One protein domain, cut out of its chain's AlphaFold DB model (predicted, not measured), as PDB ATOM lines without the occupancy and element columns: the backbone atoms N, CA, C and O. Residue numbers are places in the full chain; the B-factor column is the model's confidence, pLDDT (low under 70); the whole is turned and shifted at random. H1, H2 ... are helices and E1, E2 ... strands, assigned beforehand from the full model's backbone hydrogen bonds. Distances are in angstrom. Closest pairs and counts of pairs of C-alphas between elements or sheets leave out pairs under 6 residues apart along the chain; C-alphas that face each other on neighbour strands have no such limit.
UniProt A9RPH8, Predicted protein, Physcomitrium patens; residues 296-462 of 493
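Overview. This is residues 296 to 462 of the 493 residues of the protein "Predicted protein" of Physcomitrium patens (UniProt A9RPH8). A strongly twisted sheet, E5 to E8, stands in the middle, partly face to face with the sheet E1 to E4 and with the sheet E9 to E11. The far part of the hairpin of E2 and E3, residues 323 to 333, sticks out as a narrow arm with its tip at residues 327 to 330, while the rest of the two strands lies in the sheet; H2 packs on the last sheet over E11, with H3 near it. The printed part has 167 residues, with three named helices and eleven named strands in the order H1, E1 to E8, H2, H3, E9 to E11; each sheet is antiparallel and keeps chain order. The class is mostly strand, and the whole is compact, with a radius of gyration of the C-alphas of 15.8 A and spans of 50 by 48 by 27 A.

Along the chain. Find C-alpha 301 at (-0.886, 29.718, -27.006), where H1 begins; it ends at 304. E1 is residues 310 to 312. E2, residues 315 to 327, runs 33.4 A from (11.421, 11.821, -19.154) and bends by 62 degrees at 318. E3, residues 330 to 341, runs 31.3 A and bends by 64 degrees at 335. Next come E4, 348 to 353, E5, 368 to 371, E6, 377 to 381, and E7, 391 to 397. E8, 403 to 414, spans 22.3 A and bends by 92 degrees at 411. H2 is 417 to 423, H3 427 to 430, E9 434 to 439, E10 442 to 447. E11, 453 to 458, ends at (6.967, 11.360, -41.989).

Arrangement. Look first at E1 E2 E3 E4, a meander, each strand the antiparallel neighbour of the one before: N 310 and O 317 are 2.9 A apart, N 320 and O 336 3.0 A, N 339 and O 350 2.9 A, within hydrogen-bond range. In a stack of sheets, face to face in turn, it faces the meander E5 E6 E7 E8 with strands at 57 degrees; the closest C-alphas of E2 and E5 are Phe 318 and Val 369, 4.9 A. There find N 370 and O 378 at 2.9 A, N 379 and O 393 at 2.8 A, N 394 and O 408 at 3.0 A. The meander E9 E10 E11 faces that sheet too, their best planes 8 degrees apart and the strands of the one at 48 degrees to those of the other, with N 437 and O 444 at 3.1 A and N 445 and O 455 at 2.8 A, within hydrogen-bond range. H2 stands up from it at 47 degrees, height 9.4 A, over E11; H1 only grazes it. H3 is near H2, with 6 pairs of C-alphas within 10 A. Every O i to N i+4 pair is within hydrogen-bond range in H2; H1 and H3 are too short for one.

Size, cuts and confidence. The C-alphas farthest apart, those of Ser 345 and Ser 426, are 50.5 A apart. The printed part has no cut. The link E4 to E5, 14 residues, is long. Mean pLDDT of the printed part is 85.5; residues 298 to 305, 326 to 331, 345 and 359 to 362 are under 70.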
ATOM      1  N   ALA A 296      10.534  30.305 -15.897       83.94
ATOM      2  CA  ALA A 296      10.208  29.629 -17.130       83.94
ATOM      3  C   ALA A 296       8.837  30.122 -17.553       83.94
ATOM      4  O   ALA A 296       7.881  30.020 -16.778       83.94
ATOM      5  N   ARG A 297       8.752  30.656 -18.766       73.38
ATOM      6  CA  ARG A 297       7.492  31.087 -19.347       73.38
ATOM      7  C   ARG A 297       7.105  30.099 -20.448       73.38
ATOM      8  O   ARG A 297       7.956  29.641 -21.218       73.38
ATOM      9  N   PRO A 298       5.826  29.699 -20.499       67.19
ATOM     10  CA  PRO A 298       5.303  28.968 -21.646       67.19
ATOM     11  C   PRO A 298       5.472  29.810 -22.911       67.19
ATOM     12  O   PRO A 298       5.615  31.025 -22.854       67.19
ATOM     13  N   ILE A 299       5.298  29.195 -24.065       64.56
ATOM     14  CA  ILE A 299       4.945  29.981 -25.239       64.56
ATOM     15  C   ILE A 299       3.452  30.307 -25.124       64.56
ATOM     16  O   ILE A 299       2.661  29.357 -25.014       64.56
ATOM     17  N   PRO A 300       3.016  31.579 -25.095       58.66
ATOM     18  CA  PRO A 300       1.594  31.874 -25.044       58.66
ATOM     19  C   PRO A 300       0.907  31.223 -26.244       58.66
ATOM     20  O   PRO A 300       1.333  31.360 -27.392       58.66
ATOM     21  N   TYR A 301      -0.159  30.466 -25.975       55.47
ATOM     22  CA  TYR A 301      -0.886  29.718 -27.006       55.47
ATOM     23  C   TYR A 301      -1.310  30.616 -28.176       55.47
ATOM     24  O   TYR A 301      -1.285  30.185 -29.322       55.47
ATOM     25  N   HIS A 302      -1.658  31.869 -27.886       57.09
ATOM     26  CA  HIS A 302      -2.073  32.854 -28.880       57.09
ATOM     27  C   HIS A 302      -0.911  33.432 -29.701       57.09
ATOM     28  O   HIS A 302      -1.161  33.953 -30.778       57.09
ATOM     29  N   GLU A 303       0.334  33.320 -29.232       58.91
ATOM     30  CA  GLU A 303       1.511  33.925 -29.876       58.91
ATOM     31  C   GLU A 303       2.259  32.944 -30.775       58.91
ATOM     32  O   GLU A 303       2.784  33.332 -31.814       58.91
ATOM     33  N   CYS A 304       2.305  31.657 -30.421       59.12
ATOM     34  CA  CYS A 304       2.976  30.666 -31.271       59.12
ATOM     35  C   CYS A 304       2.140  29.433 -31.575       59.12
ATOM     36  O   CYS A 304       2.596  28.599 -32.348       59.12
ATOM     37  N   GLY A 305       0.929  29.307 -31.031       63.72
ATOM     38  CA  GLY A 305       0.032  28.186 -31.289       63.72
ATOM     39  C   GLY A 305       0.362  26.993 -30.401       63.72
ATOM     40  O   GLY A 305       1.328  26.993 -29.632       63.72
ATOM     41  N   ARG A 306      -0.428  25.928 -30.505       75.31
ATOM     42  CA  ARG A 306      -0.264  24.733 -29.670       75.31
ATOM     43  C   ARG A 306       1.095  24.048 -29.865       75.31
ATOM     44  O   ARG A 306       1.528  23.854 -31.000       75.31
ATOM     45  N   SER A 307       1.735  23.640 -28.768       77.19
ATOM     46  CA  SER A 307       2.860  22.690 -28.765       77.19
ATOM     47  C   SER A 307       2.381  21.289 -28.373       77.19
ATOM     48  O   SER A 307       1.358  21.140 -27.700       77.19
ATOM     49  N   GLY A 308       3.140  20.268 -28.761       84.69
ATOM     50  CA  GLY A 308       3.019  18.923 -28.208       84.69
ATOM     51  C   GLY A 308       3.812  18.757 -26.909       84.69
ATOM     52  O   GLY A 308       4.338  19.722 -26.343       84.69
ATOM     53  N   MET A 309       3.907  17.502 -26.476       91.75
ATOM     54  CA  MET A 309       4.787  17.032 -25.410       91.75
ATOM     55  C   MET A 309       5.369  15.678 -25.816       91.75
ATOM     56  O   MET A 309       4.692  14.860 -26.451       91.75
ATOM     57  N   ALA A 310       6.609  15.417 -25.417       94.06
ATOM     58  CA  ALA A 310       7.212  14.100 -25.543       94.06
ATOM     59  C   ALA A 310       7.332  13.419 -24.182       94.06
ATOM     60  O   ALA A 310       7.674  14.071 -23.194       94.06
ATOM     61  N   VAL A 311       7.066  12.111 -24.138       93.56
ATOM     62  CA  VAL A 311       7.306  11.288 -22.951       93.56
ATOM     63  C   VAL A 311       8.088  10.041 -23.352       93.56
ATOM     64  O   VAL A 311       7.566   9.160 -24.031       93.56
ATOM     65  N   VAL A 312       9.350   9.972 -22.932       92.25
ATOM     66  CA  VAL A 312      10.259   8.851 -23.216       92.25
ATOM     67  C   VAL A 312      10.771   8.307 -21.893       92.25
ATOM     68  O   VAL A 312      11.362   9.045 -21.107       92.25
ATOM     69  N   ASN A 313      10.541   7.020 -21.628       88.81
ATOM     70  CA  ASN A 313      10.784   6.406 -20.320       88.81
ATOM     71  C   ASN A 313      10.074   7.199 -19.200       88.81
ATOM     72  O   ASN A 313       8.851   7.315 -19.194       88.81
ATOM     73  N   PHE A 314      10.844   7.779 -18.274       90.06
ATOM     74  CA  PHE A 314      10.361   8.673 -17.216       90.06
ATOM     75  C   PHE A 314      10.601  10.157 -17.525       90.06
ATOM     76  O   PHE A 314      10.377  11.008 -16.667       90.06
ATOM     77  N   GLY A 315      11.113  10.474 -18.710       93.56
ATOM     78  CA  GLY A 315      11.421  11.821 -19.154       93.56
ATOM     79  C   GLY A 315      10.233  12.488 -19.826       93.56
ATOM     80  O   GLY A 315       9.665  11.934 -20.763       93.56
ATOM     81  N   VAL A 316       9.886  13.688 -19.379       94.81
ATOM     82  CA  VAL A 316       8.856  14.543 -19.979       94.81
ATOM     83  C   VAL A 316       9.525  15.775 -20.575       94.81
ATOM     84  O   VAL A 316      10.236  16.476 -19.855       94.81
ATOM     85  N   TYR A 317       9.269  16.049 -21.857       94.44
ATOM     86  CA  TYR A 317       9.880  17.150 -22.606       94.44
ATOM     87  C   TYR A 317       8.823  18.050 -23.229       94.44
ATOM     88  O   TYR A 317       7.870  17.576 -23.852       94.44
ATOM     89  N   PHE A 318       9.034  19.353 -23.114       91.56
ATOM     90  CA  PHE A 318       8.257  20.382 -23.800       91.56
ATOM     91  C   PHE A 318       9.124  21.635 -23.965       91.56
ATOM     92  O   PHE A 318      10.088  21.824 -23.222       91.56
ATOM     93  N   GLY A 319       8.810  22.483 -24.939       91.12
ATOM     94  CA  GLY A 319       9.547  23.727 -25.154       91.12
ATOM     95  C   GLY A 319       8.886  24.947 -24.518       91.12
ATOM     96  O   GLY A 319       7.743  24.890 -24.054       91.12
ATOM     97  N   GLY A 320       9.631  26.045 -24.471       89.88
ATOM     98  CA  GLY A 320       9.207  27.325 -23.906       89.88
ATOM     99  C   GLY A 320      10.351  28.334 -23.909       89.88
ATOM    100  O   GLY A 320      11.295  28.191 -24.689       89.88
ATOM    101  N   VAL A 321      10.275  29.335 -23.032       87.75
ATOM    102  CA  VAL A 321      11.334  30.339 -22.870       87.75
ATOM    103  C   VAL A 321      11.830  30.423 -21.437       87.75
ATOM    104  O   VAL A 321      11.066  30.469 -20.469       87.75
ATOM    105  N   LYS A 322      13.150  30.457 -21.308       87.94
ATOM    106  CA  LYS A 322      13.860  30.674 -20.054       87.94
ATOM    107  C   LYS A 322      14.067  32.171 -19.861       87.94
ATOM    108  O   LYS A 322      14.704  32.804 -20.696       87.94
ATOM    109  N   ILE A 323      13.596  32.691 -18.731       83.50
ATOM    110  CA  ILE A 323      13.744  34.102 -18.365       83.50
ATOM    111  C   ILE A 323      15.060  34.257 -17.596       83.50
ATOM    112  O   ILE A 323      15.197  33.744 -16.476       83.50
ATOM    113  N   LEU A 324      16.047  34.936 -18.180       77.56
ATOM    114  CA  LEU A 324      17.335  35.159 -17.515       77.56
ATOM    115  C   LEU A 324      17.248  36.284 -16.481       77.56
ATOM    116  O   LEU A 324      17.417  36.056 -15.274       77.56
ATOM    117  N   GLU A 325      16.962  37.486 -16.970       70.44
ATOM    118  CA  GLU A 325      16.949  38.737 -16.224       70.44
ATOM    119  C   GLU A 325      15.928  39.693 -16.832       70.44
ATOM    120  O   GLU A 325      15.532  39.543 -17.989       70.44
ATOM    121  N   ARG A 326      15.507  40.671 -16.029       64.81
ATOM    122  CA  ARG A 326      14.609  41.738 -16.456       64.81
ATOM    123  C   ARG A 326      15.406  43.034 -16.510       64.81
ATOM    124  O   ARG A 326      15.875  43.490 -15.464       64.81
ATOM    125  N   ILE A 327      15.587  43.589 -17.703       62.38
ATOM    126  CA  ILE A 327      16.307  44.846 -17.933       62.38
ATOM    127  C   ILE A 327      15.291  45.860 -18.454       62.38
ATOM    128  O   ILE A 327      14.614  45.594 -19.435       62.38
ATOM    129  N   ASN A 328      15.166  47.015 -17.793       61.34
ATOM    130  CA  ASN A 328      14.233  48.083 -18.192       61.34
ATOM    131  C   ASN A 328      12.780  47.603 -18.394       61.34
ATOM    132  O   ASN A 328      12.129  47.974 -19.361       61.34
ATOM    133  N   ASP A 329      12.284  46.765 -17.477       64.44
ATOM    134  CA  ASP A 329      10.960  46.124 -17.524       64.44
ATOM    135  C   ASP A 329      10.715  45.113 -18.661       64.44
ATOM    136  O   ASP A 329       9.670  44.450 -18.638       64.44
ATOM    137  N   GLU A 330      11.694  44.889 -19.542       66.56
ATOM    138  CA  GLU A 330      11.689  43.853 -20.579       66.56
ATOM    139  C   GLU A 330      12.415  42.584 -20.103       66.56
ATOM    140  O   GLU A 330      13.457  42.642 -19.442       66.56
ATOM    141  N   ASP A 331      11.838  41.421 -20.404       69.81
ATOM    142  CA  ASP A 331      12.419  40.125 -20.053       69.81
ATOM    143  C   ASP A 331      13.377  39.657 -21.156       69.81
ATOM    144  O   ASP A 331      13.029  39.655 -22.336       69.81
ATOM    145  N   ILE A 332      14.579  39.221 -20.770       75.56
ATOM    146  CA  ILE A 332      15.494  38.537 -21.690       75.56
ATOM    147  C   ILE A 332      15.096  37.065 -21.755       75.56
ATOM    148  O   ILE A 332      15.422  36.273 -20.857       75.56
ATOM    149  N   ASP A 333      14.413  36.720 -22.842       82.12
ATOM    150  CA  ASP A 333      13.880  35.390 -23.104       82.12
ATOM    151  C   ASP A 333      14.830  34.575 -23.991       82.12
ATOM    152  O   ASP A 333      15.208  34.977 -25.090       82.12
ATOM    153  N   ILE A 334      15.206  33.384 -23.518       86.06
ATOM    154  CA  ILE A 334      15.988  32.417 -24.295       86.06
ATOM    155  C   ILE A 334      15.094  31.229 -24.664       86.06
ATOM    156  O   ILE A 334      14.585  30.565 -23.753       86.06
ATOM    157  N   PRO A 335      14.935  30.901 -25.962       89.75
ATOM    158  CA  PRO A 335      14.322  29.652 -26.405       89.75
ATOM    159  C   PRO A 335      14.916  28.458 -25.660       89.75
ATOM    160  O   PRO A 335      16.135  28.312 -25.595       89.75
ATOM    161  N   ALA A 336      14.078  27.601 -25.087       91.25
ATOM    162  CA  ALA A 336      14.538  26.509 -24.241       91.25
ATOM    163  C   ALA A 336      13.683  25.252 -24.393       91.25
ATOM    164  O   ALA A 336      12.504  25.302 -24.759       91.25
ATOM    165  N   ILE A 337      14.287  24.115 -24.052       93.12
ATOM    166  CA  ILE A 337      13.579  22.859 -23.821       93.12
ATOM    167  C   ILE A 337      13.678  22.512 -22.341       93.12
ATOM    168  O   ILE A 337      14.736  22.596 -21.708       93.12
ATOM    169  N   TYR A 338      12.545  22.094 -21.796       93.25
ATOM    170  CA  TYR A 338      12.414  21.651 -20.424       93.25
ATOM    171  C   TYR A 338      12.344  20.138 -20.367       93.25
ATOM    172  O   TYR A 338      11.716  19.500 -21.209       93.25
ATOM    173  N   TYR A 339      12.967  19.583 -19.336       94.38
ATOM    174  CA  TYR A 339      12.959  18.163 -19.032       94.38
ATOM    175  C   TYR A 339      12.550  17.943 -17.579       94.38
ATOM    176  O   TYR A 339      13.106  18.556 -16.664       94.38
ATOM    177  N   PHE A 340      11.614  17.025 -17.363       93.88
ATOM    178  CA  PHE A 340      11.210  16.562 -16.042       93.88
ATOM    179  C   PHE A 340      11.336  15.046 -15.977       93.88
ATOM    180  O   PHE A 340      10.720  14.335 -16.765       93.88
ATOM    181  N   ASN A 341      12.094  14.548 -15.004       92.56
ATOM    182  CA  ASN A 341      12.078  13.139 -14.647       92.56
ATOM    183  C   ASN A 341      10.935  12.894 -13.653       92.56
ATOM    184  O   ASN A 341      10.968  13.394 -12.523       92.56
ATOM    185  N   ILE A 342       9.928  12.141 -14.092       89.62
ATOM    186  CA  ILE A 342       8.736  11.811 -13.304       89.62
ATOM    187  C   ILE A 342       8.854  10.482 -12.540       89.62
ATOM    188  O   ILE A 342       7.876  10.052 -11.933       89.62
ATOM    189  N   SER A 343      10.029   9.841 -12.536       86.00
ATOM    190  CA  SER A 343      10.271   8.628 -11.747       86.00
ATOM    191  C   SER A 343      10.181   8.897 -10.243       86.00
ATOM    192  O   SER A 343      10.565   9.964  -9.750       86.00
ATOM    193  N   ASP A 344       9.733   7.890  -9.493       73.50
ATOM    194  CA  ASP A 344       9.694   7.947  -8.027       73.50
ATOM    195  C   ASP A 344      11.103   7.967  -7.409       73.50
ATOM    196  O   ASP A 344      11.304   8.528  -6.333       73.50
ATOM    197  N   SER A 345      12.096   7.409  -8.109       67.94
ATOM    198  CA  SER A 345      13.482   7.303  -7.645       67.94
ATOM    199  C   SER A 345      14.296   8.590  -7.787       67.94
ATOM    200  O   SER A 345      15.264   8.775  -7.052       67.94
ATOM    201  N   LYS A 346      13.960   9.474  -8.740       71.06
ATOM    202  CA  LYS A 346      14.770  10.667  -9.033       71.06
ATOM    203  C   LYS A 346      13.918  11.809  -9.583       71.06
ATOM    204  O   LYS A 346      13.669  11.898 -10.783       71.06
ATOM    205  N   ARG A 347      13.546  12.749  -8.712       76.62
ATOM    206  CA  ARG A 347      12.894  14.002  -9.121       76.62
ATOM    207  C   ARG A 347      13.941  14.987  -9.621       76.62
ATOM    208  O   ARG A 347      14.524  15.737  -8.843       76.62
ATOM    209  N   GLN A 348      14.184  14.966 -10.923       84.81
ATOM    210  CA  GLN A 348      15.091  15.891 -11.595       84.81
ATOM    211  C   GLN A 348      14.296  16.785 -12.540       84.81
ATOM    212  O   GLN A 348      13.387  16.323 -13.224       84.81
ATOM    213  N   CYS A 349      14.643  18.064 -12.581       88.81
ATOM    214  CA  CYS A 349      14.142  18.993 -13.579       88.81
ATOM    215  C   CYS A 349      15.337  19.724 -14.191       88.81
ATOM    216  O   CYS A 349      16.305  20.032 -13.492       88.81
ATOM    217  N   MET A 350      15.318  19.908 -15.505       89.00
ATOM    218  CA  MET A 350      16.383  20.565 -16.253       89.00
ATOM    219  C   MET A 350      15.766  21.518 -17.267       89.00
ATOM    220  O   MET A 350      14.683  21.277 -17.795       89.00
ATOM    221  N   CYS A 351      16.484  22.598 -17.534       89.56
ATOM    222  CA  CYS A 351      16.201  23.543 -18.595       89.56
ATOM    223  C   CYS A 351      17.503  23.715 -19.366       89.56
ATOM    224  O   CYS A 351      18.550  23.943 -18.751       89.56
ATOM    225  N   PHE A 352      17.446  23.564 -20.680       88.88
ATOM    226  CA  PHE A 352      18.596  23.762 -21.542       88.88
ATOM    227  C   PHE A 352      18.219  24.672 -22.700       88.88
ATOM    228  O   PHE A 352      17.113  24.602 -23.243       88.88
ATOM    229  N   ASP A 353      19.148  25.563 -23.027       89.44
ATOM    230  CA  ASP A 353      18.963  26.550 -24.075       89.44
ATOM    231  C   ASP A 353      18.827  25.832 -25.431       89.44
ATOM    232  O   ASP A 353      19.538  24.868 -25.744       89.44
ATOM    233  N   PHE A 354      17.904  26.310 -26.254       89.38
ATOM    234  CA  PHE A 354      17.682  25.821 -27.602       89.38
ATOM    235  C   PHE A 354      18.495  26.660 -28.582       89.38
ATOM    236  O   PHE A 354      18.103  27.761 -28.964       89.38
ATOM    237  N   LYS A 355      19.661  26.132 -28.959       84.31
ATOM    238  CA  LYS A 355      20.597  26.758 -29.893       84.31
ATOM    239  C   LYS A 355      20.909  25.779 -31.013       84.31
ATOM    240  O   LYS A 355      21.225  24.620 -30.756       84.31
ATOM    241  N   LEU A 356      20.801  26.251 -32.248       80.00
ATOM    242  CA  LEU A 356      21.130  25.481 -33.438       80.00
ATOM    243  C   LEU A 356      22.381  26.092 -34.058       80.00
ATOM    244  O   LEU A 356      22.313  27.179 -34.622       80.00
ATOM    245  N   ASP A 357      23.511  25.388 -33.954       75.75
ATOM    246  CA  ASP A 357      24.841  25.894 -34.341       75.75
ATOM    247  C   ASP A 357      24.906  26.393 -35.794       75.75
ATOM    248  O   ASP A 357      25.690  27.272 -36.133       75.75
ATOM    249  N   TYR A 358      24.056  25.849 -36.666       73.38
ATOM    250  CA  TYR A 358      23.976  26.203 -38.085       73.38
ATOM    251  C   TYR A 358      22.966  27.321 -38.400       73.38
ATOM    252  O   TYR A 358      22.795  27.676 -39.564       73.38
ATOM    253  N   MET A 359      22.268  27.869 -37.402       67.62
ATOM    254  CA  MET A 359      21.378  29.023 -37.559       67.62
ATOM    255  C   MET A 359      22.142  30.280 -37.144       67.62
ATOM    256  O   MET A 359      22.011  30.775 -36.030       67.62
ATOM    257  N   ALA A 360      23.000  30.755 -38.050       54.75
ATOM    258  CA  ALA A 360      23.923  31.867 -37.841       54.75
ATOM    259  C   ALA A 360      23.227  33.129 -37.296       54.75
ATOM    260  O   ALA A 360      22.521  33.811 -38.034       54.75
ATOM    261  N   GLY A 361      23.424  33.432 -36.007       58.41
ATOM    262  CA  GLY A 361      23.118  34.727 -35.375       58.41
ATOM    263  C   GLY A 361      21.660  35.205 -35.402       58.41
ATOM    264  O   GLY A 361      21.396  36.324 -34.975       58.41
ATOM    265  N   ARG A 362      20.714  34.404 -35.906       65.12
ATOM    266  CA  ARG A 362      19.301  34.784 -36.035       65.12
ATOM    267  C   ARG A 362      18.483  34.240 -34.876       65.12
ATOM    268  O   ARG A 362      18.607  33.071 -34.516       65.12
ATOM    269  N   GLU A 363      17.592  35.075 -34.356       80.50
ATOM    270  CA  GLU A 363      16.644  34.670 -33.325       80.50
ATOM    271  C   GLU A 363      15.653  33.635 -33.868       80.50
ATOM    272  O   GLU A 363      15.059  33.788 -34.944       80.50
ATOM    273  N   VAL A 364      15.483  32.556 -33.109       86.31
ATOM    274  CA  VAL A 364      14.537  31.480 -33.401       86.31
ATOM    275  C   VAL A 364      13.354  31.561 -32.460       86.31
ATOM    276  O   VAL A 364      13.484  31.973 -31.308       86.31
ATOM    277  N   GLN A 365      12.198  31.119 -32.940       87.81
ATOM    278  CA  GLN A 365      11.047  30.957 -32.074       87.81
ATOM    279  C   GLN A 365      11.324  29.870 -31.024       87.81
ATOM    280  O   GLN A 365      12.065  28.911 -31.286       87.81
ATOM    281  N   PRO A 366      10.703  29.977 -29.841       89.19
ATOM    282  CA  PRO A 366      10.758  28.923 -28.842       89.19
ATOM    283  C   PRO A 366      10.314  27.579 -29.447       89.19
ATOM    284  O   PRO A 366       9.309  27.535 -30.166       89.19
ATOM    285  N   PRO A 367      11.055  26.481 -29.213       92.00
ATOM    286  CA  PRO A 367      10.791  25.231 -29.906       92.00
ATOM    287  C   PRO A 367       9.459  24.623 -29.459       92.00
ATOM    288  O   PRO A 367       9.134  24.597 -28.275       92.00
ATOM    289  N   LYS A 368       8.709  24.041 -30.390       92.75
ATOM    290  CA  LYS A 368       7.621  23.115 -30.068       92.75
ATOM    291  C   LYS A 368       8.198  21.715 -29.991       92.75
ATOM    292  O   LYS A 368       8.837  21.260 -30.935       92.75
ATOM    293  N   VAL A 369       7.988  21.032 -28.875       93.50
ATOM    294  CA  VAL A 369       8.579  19.709 -28.638       93.50
ATOM    295  C   VAL A 369       7.502  18.643 -28.705       93.50
ATOM    296  O   VAL A 369       6.396  18.828 -28.205       93.50
ATOM    297  N   LEU A 370       7.808  17.535 -29.361       93.12
ATOM    298  CA  LEU A 370       6.851  16.485 -29.688       93.12
ATOM    299  C   LEU A 370       7.556  15.139 -29.836       93.12
ATOM    300  O   LEU A 370       8.765  15.064 -30.022       93.12
ATOM    301  N   GLN A 371       6.780  14.065 -29.742       92.50
ATOM    302  CA  GLN A 371       7.269  12.695 -29.858       92.50
ATOM    303  C   GLN A 371       6.696  12.056 -31.111       92.50
ATOM    304  O   GLN A 371       5.496  11.829 -31.178       92.50
ATOM    305  N   ALA A 372       7.538  11.734 -32.087       88.44
ATOM    306  CA  ALA A 372       7.118  11.014 -33.286       88.44
ATOM    307  C   ALA A 372       7.843   9.667 -33.332       88.44
ATOM    308  O   ALA A 372       8.937   9.548 -33.869       88.44
ATOM    309  N   GLY A 373       7.233   8.654 -32.717       83.31
ATOM    310  CA  GLY A 373       7.836   7.335 -32.516       83.31
ATOM    311  C   GLY A 373       7.991   6.987 -31.031       83.31
ATOM    312  O   GLY A 373       7.675   7.801 -30.164       83.31
ATOM    313  N   PRO A 374       8.450   5.768 -30.703       82.38
ATOM    314  CA  PRO A 374       8.465   5.285 -29.324       82.38
ATOM    315  C   PRO A 374       9.481   6.020 -28.440       82.38
ATOM    316  O   PRO A 374       9.200   6.275 -27.273       82.38
ATOM    317  N   THR A 375      10.638   6.398 -28.986       87.75
ATOM    318  CA  THR A 375      11.775   6.929 -28.210       87.75
ATOM    319  C   THR A 375      12.326   8.251 -28.733       87.75
ATOM    320  O   THR A 375      13.229   8.816 -28.124       87.75
ATOM    321  N   GLN A 376      11.804   8.748 -29.854       91.94
ATOM    322  CA  GLN A 376      12.347   9.926 -30.525       91.94
ATOM    323  C   GLN A 376      11.636  11.192 -30.064       91.94
ATOM    324  O   GLN A 376      10.404  11.272 -30.059       91.94
ATOM    325  N   VAL A 377      12.434  12.192 -29.702       95.38
ATOM    326  CA  VAL A 377      11.968  13.512 -29.285       95.38
ATOM    327  C   VAL A 377      12.401  14.511 -30.339       95.38
ATOM    328  O   VAL A 377      13.584  14.629 -30.641       95.38
ATOM    329  N   PHE A 378      11.444  15.245 -30.884       96.31
ATOM    330  CA  PHE A 378      11.684  16.268 -31.887       96.31
ATOM    331  C   PHE A 378      11.422  17.646 -31.305       96.31
ATOM    332  O   PHE A 378      10.499  17.830 -30.510       96.31
ATOM    333  N   ALA A 379      12.219  18.611 -31.740       95.31
ATOM    334  CA  ALA A 379      11.981  20.025 -31.540       95.31
ATOM    335  C   ALA A 379      11.752  20.683 -32.901       95.31
ATOM    336  O   ALA A 379      12.470  20.432 -33.869       95.31
ATOM    337  N   VAL A 380      10.726  21.516 -32.964       94.56
ATOM    338  CA  VAL A 380      10.298  22.215 -34.166       94.56
ATOM    339  C   VAL A 380      10.407  23.708 -33.923       94.56
ATOM    340  O   VAL A 380       9.930  24.200 -32.904       94.56
ATOM    341  N   THR A 381      10.999  24.440 -34.859       92.94
ATOM    342  CA  THR A 381      11.088  25.900 -34.771       92.94
ATOM    343  C   THR A 381      11.066  26.566 -36.151       92.94
ATOM    344  O   THR A 381      11.083  25.897 -37.184       92.94
ATOM    345  N   ARG A 382      11.048  27.899 -36.157       91.06
ATOM    346  CA  ARG A 382      11.276  28.784 -37.303       91.06
ATOM    347  C   ARG A 382      11.983  30.066 -36.841       91.06
ATOM    348  O   ARG A 382      12.158  30.264 -35.642       91.06
ATOM    349  N   TYR A 383      12.380  30.945 -37.760       88.00
ATOM    350  CA  TYR A 383      12.933  32.253 -37.391       88.00
ATOM    351  C   TYR A 383      11.861  33.113 -36.712       88.00
ATOM    352  O   TYR A 383      10.688  33.030 -37.074       88.00
ATOM    353  N   ALA A 384      12.263  33.926 -35.735       83.06
ATOM    354  CA  ALA A 384      11.346  34.772 -34.975       83.06
ATOM    355  C   ALA A 384      10.846  35.983 -35.778       83.06
ATOM    356  O   ALA A 384       9.660  36.290 -35.731       83.06
ATOM    357  N   THR A 385      11.733  36.633 -36.536       80.12
ATOM    358  CA  THR A 385      11.455  37.911 -37.215       80.12
ATOM    359  C   THR A 385      11.028  37.758 -38.671       80.12
ATOM    360  O   THR A 385      10.112  38.439 -39.114       80.12
ATOM    361  N   ILE A 386      11.673  36.859 -39.421       82.88
ATOM    362  CA  ILE A 386      11.384  36.618 -40.844       82.88
ATOM    363  C   ILE A 386      11.190  35.110 -41.047       82.88
ATOM    364  O   ILE A 386      12.121  34.407 -41.461       82.88
ATOM    365  N   PRO A 387      10.015  34.569 -40.686       82.25
ATOM    366  CA  PRO A 387       9.762  33.144 -40.759       82.25
ATOM    367  C   PRO A 387       9.513  32.770 -42.221       82.25
ATOM    368  O   PRO A 387       8.507  33.144 -42.815       82.25
ATOM    369  N   THR A 388      10.449  32.034 -42.812       85.56
ATOM    370  CA  THR A 388      10.369  31.580 -44.214       85.56
ATOM    371  C   THR A 388      10.344  30.064 -44.345       85.56
ATOM    372  O   THR A 388      10.182  29.531 -45.442       85.56
ATOM    373  N   ILE A 389      10.560  29.358 -43.235       89.12
ATOM    374  CA  ILE A 389      10.754  27.916 -43.224       89.12
ATOM    375  C   ILE A 389      10.552  27.366 -41.815       89.12
ATOM    376  O   ILE A 389      10.771  28.064 -40.824       89.12
ATOM    377  N   ILE A 390      10.141  26.103 -41.732       94.00
ATOM    378  CA  ILE A 390      10.036  25.352 -40.479       94.00
ATOM    379  C   ILE A 390      11.137  24.292 -40.458       94.00
ATOM    380  O   ILE A 390      11.307  23.550 -41.429       94.00
ATOM    381  N   TRP A 391      11.859  24.207 -39.341       94.25
ATOM    382  CA  TRP A 391      12.855  23.172 -39.073       94.25
ATOM    383  C   TRP A 391      12.343  22.165 -38.060       94.25
ATOM    384  O   TRP A 391      11.724  22.526 -37.061       94.25
ATOM    385  N   ILE A 392      12.710  20.912 -38.292       95.88
ATOM    386  CA  ILE A 392      12.573  19.785 -37.387       95.88
ATOM    387  C   ILE A 392      13.985  19.305 -37.055       95.88
ATOM    388  O   ILE A 392      14.785  19.011 -37.947       95.88
ATOM    389  N   VAL A 393      14.284  19.214 -35.765       95.62
ATOM    390  CA  VAL A 393      15.518  18.622 -35.245       95.62
ATOM    391  C   VAL A 393      15.176  17.535 -34.243       95.62
ATOM    392  O   VAL A 393      14.147  17.600 -33.571       95.62
ATOM    393  N   GLU A 394      16.035  16.534 -34.129       95.56
ATOM    394  CA  GLU A 394      15.902  15.492 -33.116       95.56
ATOM    395  C   GLU A 394      16.724  15.895 -31.889       95.56
ATOM    396  O   GLU A 394      17.892  16.271 -31.998       95.56
ATOM    397  N   VAL A 395      16.107  15.850 -30.712       95.25
ATOM    398  CA  VAL A 395      16.794  16.065 -29.438       95.25
ATOM    399  C   VAL A 395      17.596  14.807 -29.136       95.25
ATOM    400  O   VAL A 395      17.037  13.715 -29.042       95.25
ATOM    401  N   GLU A 396      18.910  14.945 -28.982       94.44
ATOM    402  CA  GLU A 396      19.749  13.800 -28.669       94.44
ATOM    403  C   GLU A 396      19.565  13.384 -27.203       94.44
ATOM    404  O   GLU A 396      19.677  14.193 -26.276       94.44
ATOM    405  N   LEU A 397      19.282  12.096 -27.005       93.75
ATOM    406  CA  LEU A 397      19.074  11.492 -25.695       93.75
ATOM    407  C   LEU A 397      20.170  10.464 -25.395       93.75
ATOM    408  O   LEU A 397      20.632   9.739 -26.277       93.75
ATOM    409  N   HIS A 398      20.547  10.373 -24.126       91.50
ATOM    410  CA  HIS A 398      21.263   9.230 -23.577       91.50
ATOM    411  C   HIS A 398      20.374   7.968 -23.598       91.50
ATOM    412  O   HIS A 398      19.148   8.082 -23.678       91.50
ATOM    413  N   PRO A 399      20.949   6.753 -23.484       88.69
ATOM    414  CA  PRO A 399      20.176   5.506 -23.486       88.69
ATOM    415  C   PRO A 399      19.106   5.402 -22.387       88.69
ATOM    416  O   PRO A 399      18.102   4.718 -22.562       88.69
ATOM    417  N   ASP A 400      19.300   6.084 -21.257       86.19
ATOM    418  CA  ASP A 400      18.326   6.162 -20.159       86.19
ATOM    419  C   ASP A 400      17.182   7.161 -20.430       86.19
ATOM    420  O   ASP A 400      16.214   7.241 -19.669       86.19
ATOM    421  N   GLY A 401      17.260   7.890 -21.543       88.62
ATOM    422  CA  GLY A 401      16.344   8.943 -21.954       88.62
ATOM    423  C   GLY A 401      16.820  10.344 -21.578       88.62
ATOM    424  O   GLY A 401      16.273  11.307 -22.098       88.62
ATOM    425  N   MET A 402      17.833  10.539 -20.730       90.12
ATOM    426  CA  MET A 402      18.227  11.898 -20.336       90.12
ATOM    427  C   MET A 402      18.694  12.746 -21.537       90.12
ATOM    428  O   MET A 402      19.418  12.235 -22.388       90.12
ATOM    429  N   PRO A 403      18.326  14.039 -21.626       91.00
ATOM    430  CA  PRO A 403      18.769  14.886 -22.732       91.00
ATOM    431  C   PRO A 403      20.278  15.148 -22.647       91.00
ATOM    432  O   PRO A 403      20.789  15.473 -21.574       91.00
ATOM    433  N   THR A 404      20.981  15.073 -23.780       91.50
ATOM    434  CA  THR A 404      22.413  15.430 -23.858       91.50
ATOM    435  C   THR A 404      22.634  16.941 -23.977       91.50
ATOM    436  O   THR A 404      23.752  17.421 -23.799       91.50
ATOM    437  N   GLY A 405      21.576  17.692 -24.314       88.69
ATOM    438  CA  GLY A 405      21.633  19.116 -24.660       88.69
ATOM    439  C   GLY A 405      22.044  19.393 -26.111       88.69
ATOM    440  O   GLY A 405      22.163  20.557 -26.485       88.69
ATOM    441  N   LYS A 406      22.255  18.353 -26.928       91.31
ATOM    442  CA  LYS A 406      22.595  18.466 -28.354       91.31
ATOM    443  C   LYS A 406      21.401  18.142 -29.250       91.31
ATOM    444  O   LYS A 406      20.459  17.461 -28.842       91.31
ATOM    445  N   TYR A 407      21.479  18.599 -30.499       92.44
ATOM    446  CA  TYR A 407      20.434  18.425 -31.505       92.44
ATOM    447  C   TYR A 407      21.004  17.788 -32.771       92.44
ATOM    448  O   TYR A 407      22.044  18.208 -33.280       92.44
ATOM    449  N   LYS A 408      20.308  16.782 -33.298       92.50
ATOM    450  CA  LYS A 408      20.642  16.113 -34.555       92.50
ATOM    451  C   LYS A 408      19.804  16.694 -35.685       92.50
ATOM    452  O   LYS A 408      18.596  16.898 -35.550       92.50
ATOM    453  N   LYS A 409      20.454  16.934 -36.825       92.75
ATOM    454  CA  LYS A 409      19.753  17.281 -38.062       92.75
ATOM    455  C   LYS A 409      18.911  16.089 -38.501       92.75
ATOM    456  O   LYS A 409      19.421  14.976 -38.610       92.75
ATOM    457  N   VAL A 410      17.643  16.345 -38.784       93.94
ATOM    458  CA  VAL A 410      16.719  15.341 -39.307       93.94
ATOM    459  C   VAL A 410      16.814  15.335 -40.839       93.94
ATOM    460  O   VAL A 410      16.742  16.411 -41.443       93.94
ATOM    461  N   PRO A 411      16.984  14.174 -41.500       93.19
ATOM    462  CA  PRO A 411      17.011  14.097 -42.959       93.19
ATOM    463  C   PRO A 411      15.718  14.635 -43.574       93.19
ATOM    464  O   PRO A 411      14.627  14.168 -43.264       93.19
ATOM    465  N   GLY A 412      15.823  15.658 -44.421       91.06
ATOM    466  CA  GLY A 412      14.640  16.337 -44.944       91.06
ATOM    467  C   GLY A 412      13.809  17.048 -43.869       91.06
ATOM    468  O   GLY A 412      12.687  17.425 -44.154       91.06
ATOM    469  N   GLY A 413      14.323  17.280 -42.657       92.81
ATOM    470  CA  GLY A 413      13.610  17.965 -41.568       92.81
ATOM    471  C   GLY A 413      13.368  19.459 -41.806       92.81
ATOM    472  O   GLY A 413      12.867  20.154 -40.931       92.81
ATOM    473  N   VAL A 414      13.733  19.971 -42.978       94.69
ATOM    474  CA  VAL A 414      13.483  21.342 -43.407       94.69
ATOM    475  C   VAL A 414      12.248  21.343 -44.303       94.69
ATOM    476  O   VAL A 414      12.238  20.655 -45.323       94.69
ATOM    477  N   MET A 415      11.216  22.103 -43.934       94.75
ATOM    478  CA  MET A 415       9.982  22.178 -44.718       94.75
ATOM    479  C   MET A 415      10.254  22.788 -46.103       94.75
ATOM    480  O   MET A 415      10.785  23.895 -46.178       94.75
ATOM    481  N   PRO A 416       9.869  22.122 -47.208       93.25
ATOM    482  CA  PRO A 416       9.986  22.691 -48.545       93.25
ATOM    483  C   PRO A 416       9.213  24.008 -48.668       93.25
ATOM    484  O   PRO A 416       8.064  24.092 -48.228       93.25
ATOM    485  N   SER A 417       9.792  25.010 -49.338       91.50
ATOM    486  CA  SER A 417       9.190  26.347 -49.481       91.50
ATOM    487  C   SER A 417       7.788  26.315 -50.093       91.50
ATOM    488  O   SER A 417       6.919  27.066 -49.667       91.50
ATOM    489  N   LEU A 418       7.526  25.400 -51.034       90.38
ATOM    490  CA  LEU A 418       6.191  25.225 -51.616       90.38
ATOM    491  C   LEU A 418       5.147  24.801 -50.575       90.38
ATOM    492  O   LEU A 418       4.013  25.253 -50.642       90.38
ATOM    493  N   LEU A 419       5.511  23.954 -49.610       90.69
ATOM    494  CA  LEU A 419       4.602  23.546 -48.534       90.69
ATOM    495  C   LEU A 419       4.474  24.636 -47.472       90.69
ATOM    496  O   LEU A 419       3.378  24.858 -46.963       90.69
ATOM    497  N   TYR A 420       5.566  25.354 -47.199       93.00
ATOM    498  CA  TYR A 420       5.542  26.522 -46.327       93.00
ATOM    499  C   TYR A 420       4.558  27.576 -46.842       93.00
ATOM    500  O   TYR A 420       3.669  27.980 -46.105       93.00
ATOM    501  N   LEU A 421       4.632  27.932 -48.128       91.56
ATOM    502  CA  LEU A 421       3.719  28.890 -48.766       91.56
ATOM    503  C   LEU A 421       2.268  28.393 -48.843       91.56
ATOM    504  O   LEU A 421       1.350  29.186 -49.004       91.56
ATOM    505  N   ARG A 422       2.021  27.084 -48.721       89.56
ATOM    506  CA  ARG A 422       0.651  26.547 -48.617       89.56
ATOM    507  C   ARG A 422       0.082  26.692 -47.206       89.56
ATOM    508  O   ARG A 422      -1.130  26.819 -47.072       89.56
ATOM    509  N   LEU A 423       0.932  26.680 -46.175       90.38
ATOM    510  CA  LEU A 423       0.542  26.987 -44.793       90.38
ATOM    511  C   LEU A 423       0.471  28.495 -44.527       90.38
ATOM    512  O   LEU A 423      -0.419  28.931 -43.805       90.38
ATOM    513  N   PHE A 424       1.394  29.260 -45.108       92.56
ATOM    514  CA  PHE A 424       1.581  30.700 -44.927       92.56
ATOM    515  C   PHE A 424       1.604  31.387 -46.306       92.56
ATOM    516  O   PHE A 424       2.678  31.630 -46.860       92.56
ATOM    517  N   PRO A 425       0.433  31.637 -46.912       89.12
ATOM    518  CA  PRO A 425       0.307  32.105 -48.295       89.12
ATOM    519  C   PRO A 425       0.775  33.543 -48.536       89.12
ATOM    520  O   PRO A 425       1.013  33.907 -49.687       89.12
ATOM    521  N   SER A 426       0.906  34.359 -47.490       88.25
ATOM    522  CA  SER A 426       1.329  35.757 -47.585       88.25
ATOM    523  C   SER A 426       2.379  36.105 -46.528       88.25
ATOM    524  O   SER A 426       2.553  35.387 -45.541       88.25
ATOM    525  N   GLU A 427       3.077  37.225 -46.731       85.25
ATOM    526  CA  GLU A 427       4.025  37.771 -45.751       85.25
ATOM    527  C   GLU A 427       3.326  38.149 -44.438       85.25
ATOM    528  O   GLU A 427       3.838  37.833 -43.365       85.25
ATOM    529  N   ASP A 428       2.116  38.716 -44.517       85.50
ATOM    530  CA  ASP A 428       1.290  39.039 -43.346       85.50
ATOM    531  C   ASP A 428       0.931  37.784 -42.539       85.50
ATOM    532  O   ASP A 428       0.904  37.795 -41.306       85.50
ATOM    533  N   GLU A 429       0.691  36.668 -43.233       88.06
ATOM    534  CA  GLU A 429       0.380  35.396 -42.594       88.06
ATOM    535  C   GLU A 429       1.627  34.659 -42.088       88.06
ATOM    536  O   GLU A 429       1.502  33.793 -41.224       88.06
ATOM    537  N   ALA A 430       2.836  35.003 -42.545       86.88
ATOM    538  CA  ALA A 430       4.068  34.305 -42.172       86.88
ATOM    539  C   ALA A 430       4.335  34.324 -40.661       86.88
ATOM    540  O   ALA A 430       4.908  33.374 -40.128       86.88
ATOM    541  N   LEU A 431       3.879  35.358 -39.949       86.00
ATOM    542  CA  LEU A 431       4.008  35.470 -38.493       86.00
ATOM    543  C   LEU A 431       2.897  34.749 -37.720       86.00
ATOM    544  O   LEU A 431       3.011  34.616 -36.500       86.00
ATOM    545  N   LEU A 432       1.868  34.218 -38.394       89.31
ATOM    546  CA  LEU A 432       0.752  33.571 -37.713       89.31
ATOM    547  C   LEU A 432       1.216  32.389 -36.850       89.31
ATOM    548  O   LEU A 432       2.075  31.605 -37.272       89.31
ATOM    549  N   PRO A 433       0.626  32.219 -35.658       88.50
ATOM    550  CA  PRO A 433       0.839  31.046 -34.827       88.50
ATOM    551  C   PRO A 433       0.493  29.751 -35.574       88.50
ATOM    552  O   PRO A 433      -0.507  29.682 -36.291       88.50
ATOM    553  N   TYR A 434       1.273  28.692 -35.349       90.69
ATOM    554  CA  TYR A 434       1.002  27.372 -35.922       90.69
ATOM    555  C   TYR A 434       0.901  26.305 -34.834       90.69
ATOM    556  O   TYR A 434       1.500  26.403 -33.770       90.69
ATOM    557  N   GLU A 435       0.126  25.265 -35.077       90.44
ATOM    558  CA  GLU A 435      -0.015  24.105 -34.211       90.44
ATOM    559  C   GLU A 435       0.807  22.952 -34.773       90.44
ATOM    560  O   GLU A 435       0.915  22.797 -35.992       90.44
ATOM    561  N   CYS A 436       1.354  22.113 -33.896       90.88
ATOM    562  CA  CYS A 436       1.919  20.844 -34.330       90.88
ATOM    563  C   CYS A 436       1.702  19.711 -33.324       90.88
ATOM    564  O   CYS A 436       1.692  19.929 -32.110       90.88
ATOM    565  N   THR A 437       1.576  18.493 -33.844       89.88
ATOM    566  CA  THR A 437       1.500  17.240 -33.075       89.88
ATOM    567  C   THR A 437       2.473  16.217 -33.649       89.88
ATOM    568  O   THR A 437       2.757  16.244 -34.849       89.88
ATOM    569  N   GLY A 438       2.983  15.331 -32.791       89.00
ATOM    570  CA  GLY A 438       3.795  14.184 -33.183       89.00
ATOM    571  C   GLY A 438       3.166  12.888 -32.683       89.00
ATOM    572  O   GLY A 438       2.907  12.764 -31.485       89.00
ATOM    573  N   VAL A 439       2.916  11.940 -33.591       85.31
ATOM    574  CA  VAL A 439       2.337  10.618 -33.287       85.31
ATOM    575  C   VAL A 439       2.783   9.598 -34.337       85.31
ATOM    576  O   VAL A 439       2.861   9.924 -35.516       85.31
ATOM    577  N   ASP A 440       3.098   8.363 -33.919       81.19
ATOM    578  CA  ASP A 440       3.377   7.216 -34.806       81.19
ATOM    579  C   ASP A 440       4.319   7.540 -35.994       81.19
ATOM    580  O   ASP A 440       4.055   7.183 -37.141       81.19
ATOM    581  N   GLY A 441       5.420   8.249 -35.717       87.38
ATOM    582  CA  GLY A 441       6.425   8.622 -36.726       87.38
ATOM    583  C   GLY A 441       6.003   9.750 -37.675       87.38
ATOM    584  O   GLY A 441       6.658   9.987 -38.683       87.38
ATOM    585  N   LYS A 442       4.910  10.459 -37.387       89.25
ATOM    586  CA  LYS A 442       4.432  11.598 -38.173       89.25
ATOM    587  C   LYS A 442       4.398  12.860 -37.331       89.25
ATOM    588  O   LYS A 442       3.999  12.829 -36.169       89.25
ATOM    589  N   ILE A 443       4.774  13.978 -37.939       93.12
ATOM    590  CA  ILE A 443       4.708  15.320 -37.362       93.12
ATOM    591  C   ILE A 443       3.794  16.159 -38.242       93.12
ATOM    592  O   ILE A 443       4.128  16.403 -39.395       93.12
ATOM    593  N   THR A 444       2.646  16.584 -37.723       92.25
ATOM    594  CA  THR A 444       1.651  17.350 -38.492       92.25
ATOM    595  C   THR A 444       1.612  18.800 -38.047       92.25
ATOM    596  O   THR A 444       1.720  19.073 -36.855       92.25
ATOM    597  N   PHE A 445       1.417  19.699 -39.007       93.25
ATOM    598  CA  PHE A 445       1.388  21.147 -38.878       93.25
ATOM    599  C   PHE A 445       0.048  21.703 -39.346       93.25
ATOM    600  O   PHE A 445      -0.478  21.270 -40.374       93.25
ATOM    601  N   LYS A 446      -0.461  22.700 -38.622       91.06
ATOM    602  CA  LYS A 446      -1.658  23.469 -38.976       91.06
ATOM    603  C   LYS A 446      -1.445  24.945 -38.659       91.06
ATOM    604  O   LYS A 446      -0.855  25.261 -37.633       91.06
ATOM    605  N   VAL A 447      -1.982  25.842 -39.475       90.00
ATOM    606  CA  VAL A 447      -2.088  27.276 -39.156       90.00
ATOM    607  C   VAL A 447      -3.560  27.614 -38.928       90.00
ATOM    608  O   VAL A 447      -4.455  26.925 -39.425       90.00
ATOM    609  N   ASN A 448      -3.843  28.609 -38.090       81.06
ATOM    610  CA  ASN A 448      -5.209  29.094 -37.906       81.06
ATOM    611  C   ASN A 448      -5.503  30.249 -38.872       81.06
ATOM    612  O   ASN A 448      -5.568  31.403 -38.457       81.06
ATOM    613  N   ASN A 449      -5.632  29.922 -40.154       82.94
ATOM    614  CA  ASN A 449      -5.998  30.834 -41.235       82.94
ATOM    615  C   ASN A 449      -7.112  30.214 -42.094       82.94
ATOM    616  O   ASN A 449      -7.647  29.150 -41.779       82.94
ATOM    617  N   GLU A 450      -7.474  30.879 -43.191       77.81
ATOM    618  CA  GLU A 450      -8.511  30.393 -44.110       77.81
ATOM    619  C   GLU A 450      -8.072  29.177 -44.947       77.81
ATOM    620  O   GLU A 450      -8.888  28.577 -45.667       77.81
ATOM    621  N   GLN A 451      -6.788  28.807 -44.869       77.50
ATOM    622  CA  GLN A 451      -6.251  27.645 -45.561       77.50
ATOM    623  C   GLN A 451      -6.706  26.376 -44.844       77.50
ATOM    624  O   GLN A 451      -6.482  26.188 -43.652       77.50
ATOM    625  N   ASN A 452      -7.319  25.461 -45.592       80.25
ATOM    626  CA  ASN A 452      -7.771  24.179 -45.046       80.25
ATOM    627  C   ASN A 452      -6.705  23.107 -45.253       80.25
ATOM    628  O   ASN A 452      -6.978  22.044 -45.806       80.25
ATOM    629  N   VAL A 453      -5.464  23.425 -44.888       85.38
ATOM    630  CA  VAL A 453      -4.283  22.630 -45.223       85.38
ATOM    631  C   VAL A 453      -3.598  22.137 -43.957       85.38
ATOM    632  O   VAL A 453      -3.349  22.893 -43.019       85.38
ATOM    633  N   LEU A 454      -3.229  20.861 -43.975       88.62
ATOM    634  CA  LEU A 454      -2.264  20.272 -43.063       88.62
ATOM    635  C   LEU A 454      -1.024  19.871 -43.842       88.62
ATOM    636  O   LEU A 454      -1.118  19.267 -44.909       88.62
ATOM    637  N   VAL A 455       0.141  20.152 -43.279       91.06
ATOM    638  CA  VAL A 455       1.407  19.619 -43.784       91.06
ATOM    639  C   VAL A 455       1.897  18.587 -42.786       91.06
ATOM    640  O   VAL A 455       1.815  18.813 -41.581       91.06
ATOM    641  N   THR A 456       2.412  17.459 -43.255       91.44
ATOM    642  CA  THR A 456       2.952  16.412 -42.385       91.44
ATOM    643  C   THR A 456       4.336  16.011 -42.847       91.44
ATOM    644  O   THR A 456       4.570  15.832 -44.037       91.44
ATOM    645  N   TYR A 457       5.237  15.823 -41.896       92.56
ATOM    646  CA  TYR A 457       6.519  15.170 -42.095       92.56
ATOM    647  C   TYR A 457       6.457  13.743 -41.542       92.56
ATOM    648  O   TYR A 457       6.066  13.532 -40.395       92.56
ATOM    649  N   ASP A 458       6.822  12.765 -42.361       90.25
ATOM    650  CA  ASP A 458       6.967  11.360 -41.989       90.25
ATOM    651  C   ASP A 458       8.434  11.107 -41.618       90.25
ATOM    652  O   ASP A 458       9.301  11.106 -42.492       90.25
ATOM    653  N   SER A 459       8.719  10.922 -40.328       90.19
ATOM    654  CA  SER A 459      10.081  10.739 -39.811       90.19
ATOM    655  C   SER A 459      10.672   9.369 -40.127       90.19
ATOM    656  O   SER A 459      11.888   9.207 -40.062       90.19
ATOM    657  N   ILE A 460       9.840   8.390 -40.490       87.88
ATOM    658  CA  ILE A 460      10.293   7.049 -40.875       87.88
ATOM    659  C   ILE A 460      10.749   7.066 -42.333       87.88
ATOM    660  O   ILE A 460      11.778   6.489 -42.681       87.88
ATOM    661  N   ARG A 461       9.971   7.724 -43.197       86.75
ATOM    662  CA  ARG A 461      10.249   7.820 -44.636       86.75
ATOM    663  C   ARG A 461      11.093   9.034 -45.013       86.75
ATOM    664  O   ARG A 461      11.549   9.112 -46.148       86.75
ATOM    665  N   CYS A 462      11.283   9.972 -44.091       90.19
ATOM    666  CA  CYS A 462      11.944  11.257 -44.313       90.19
ATOM    667  C   CYS A 462      11.287  12.080 -45.435       90.19
ATOM    668  O   CYS A 462      11.974  12.691 -46.255       90.19
TER     669      CYS A 462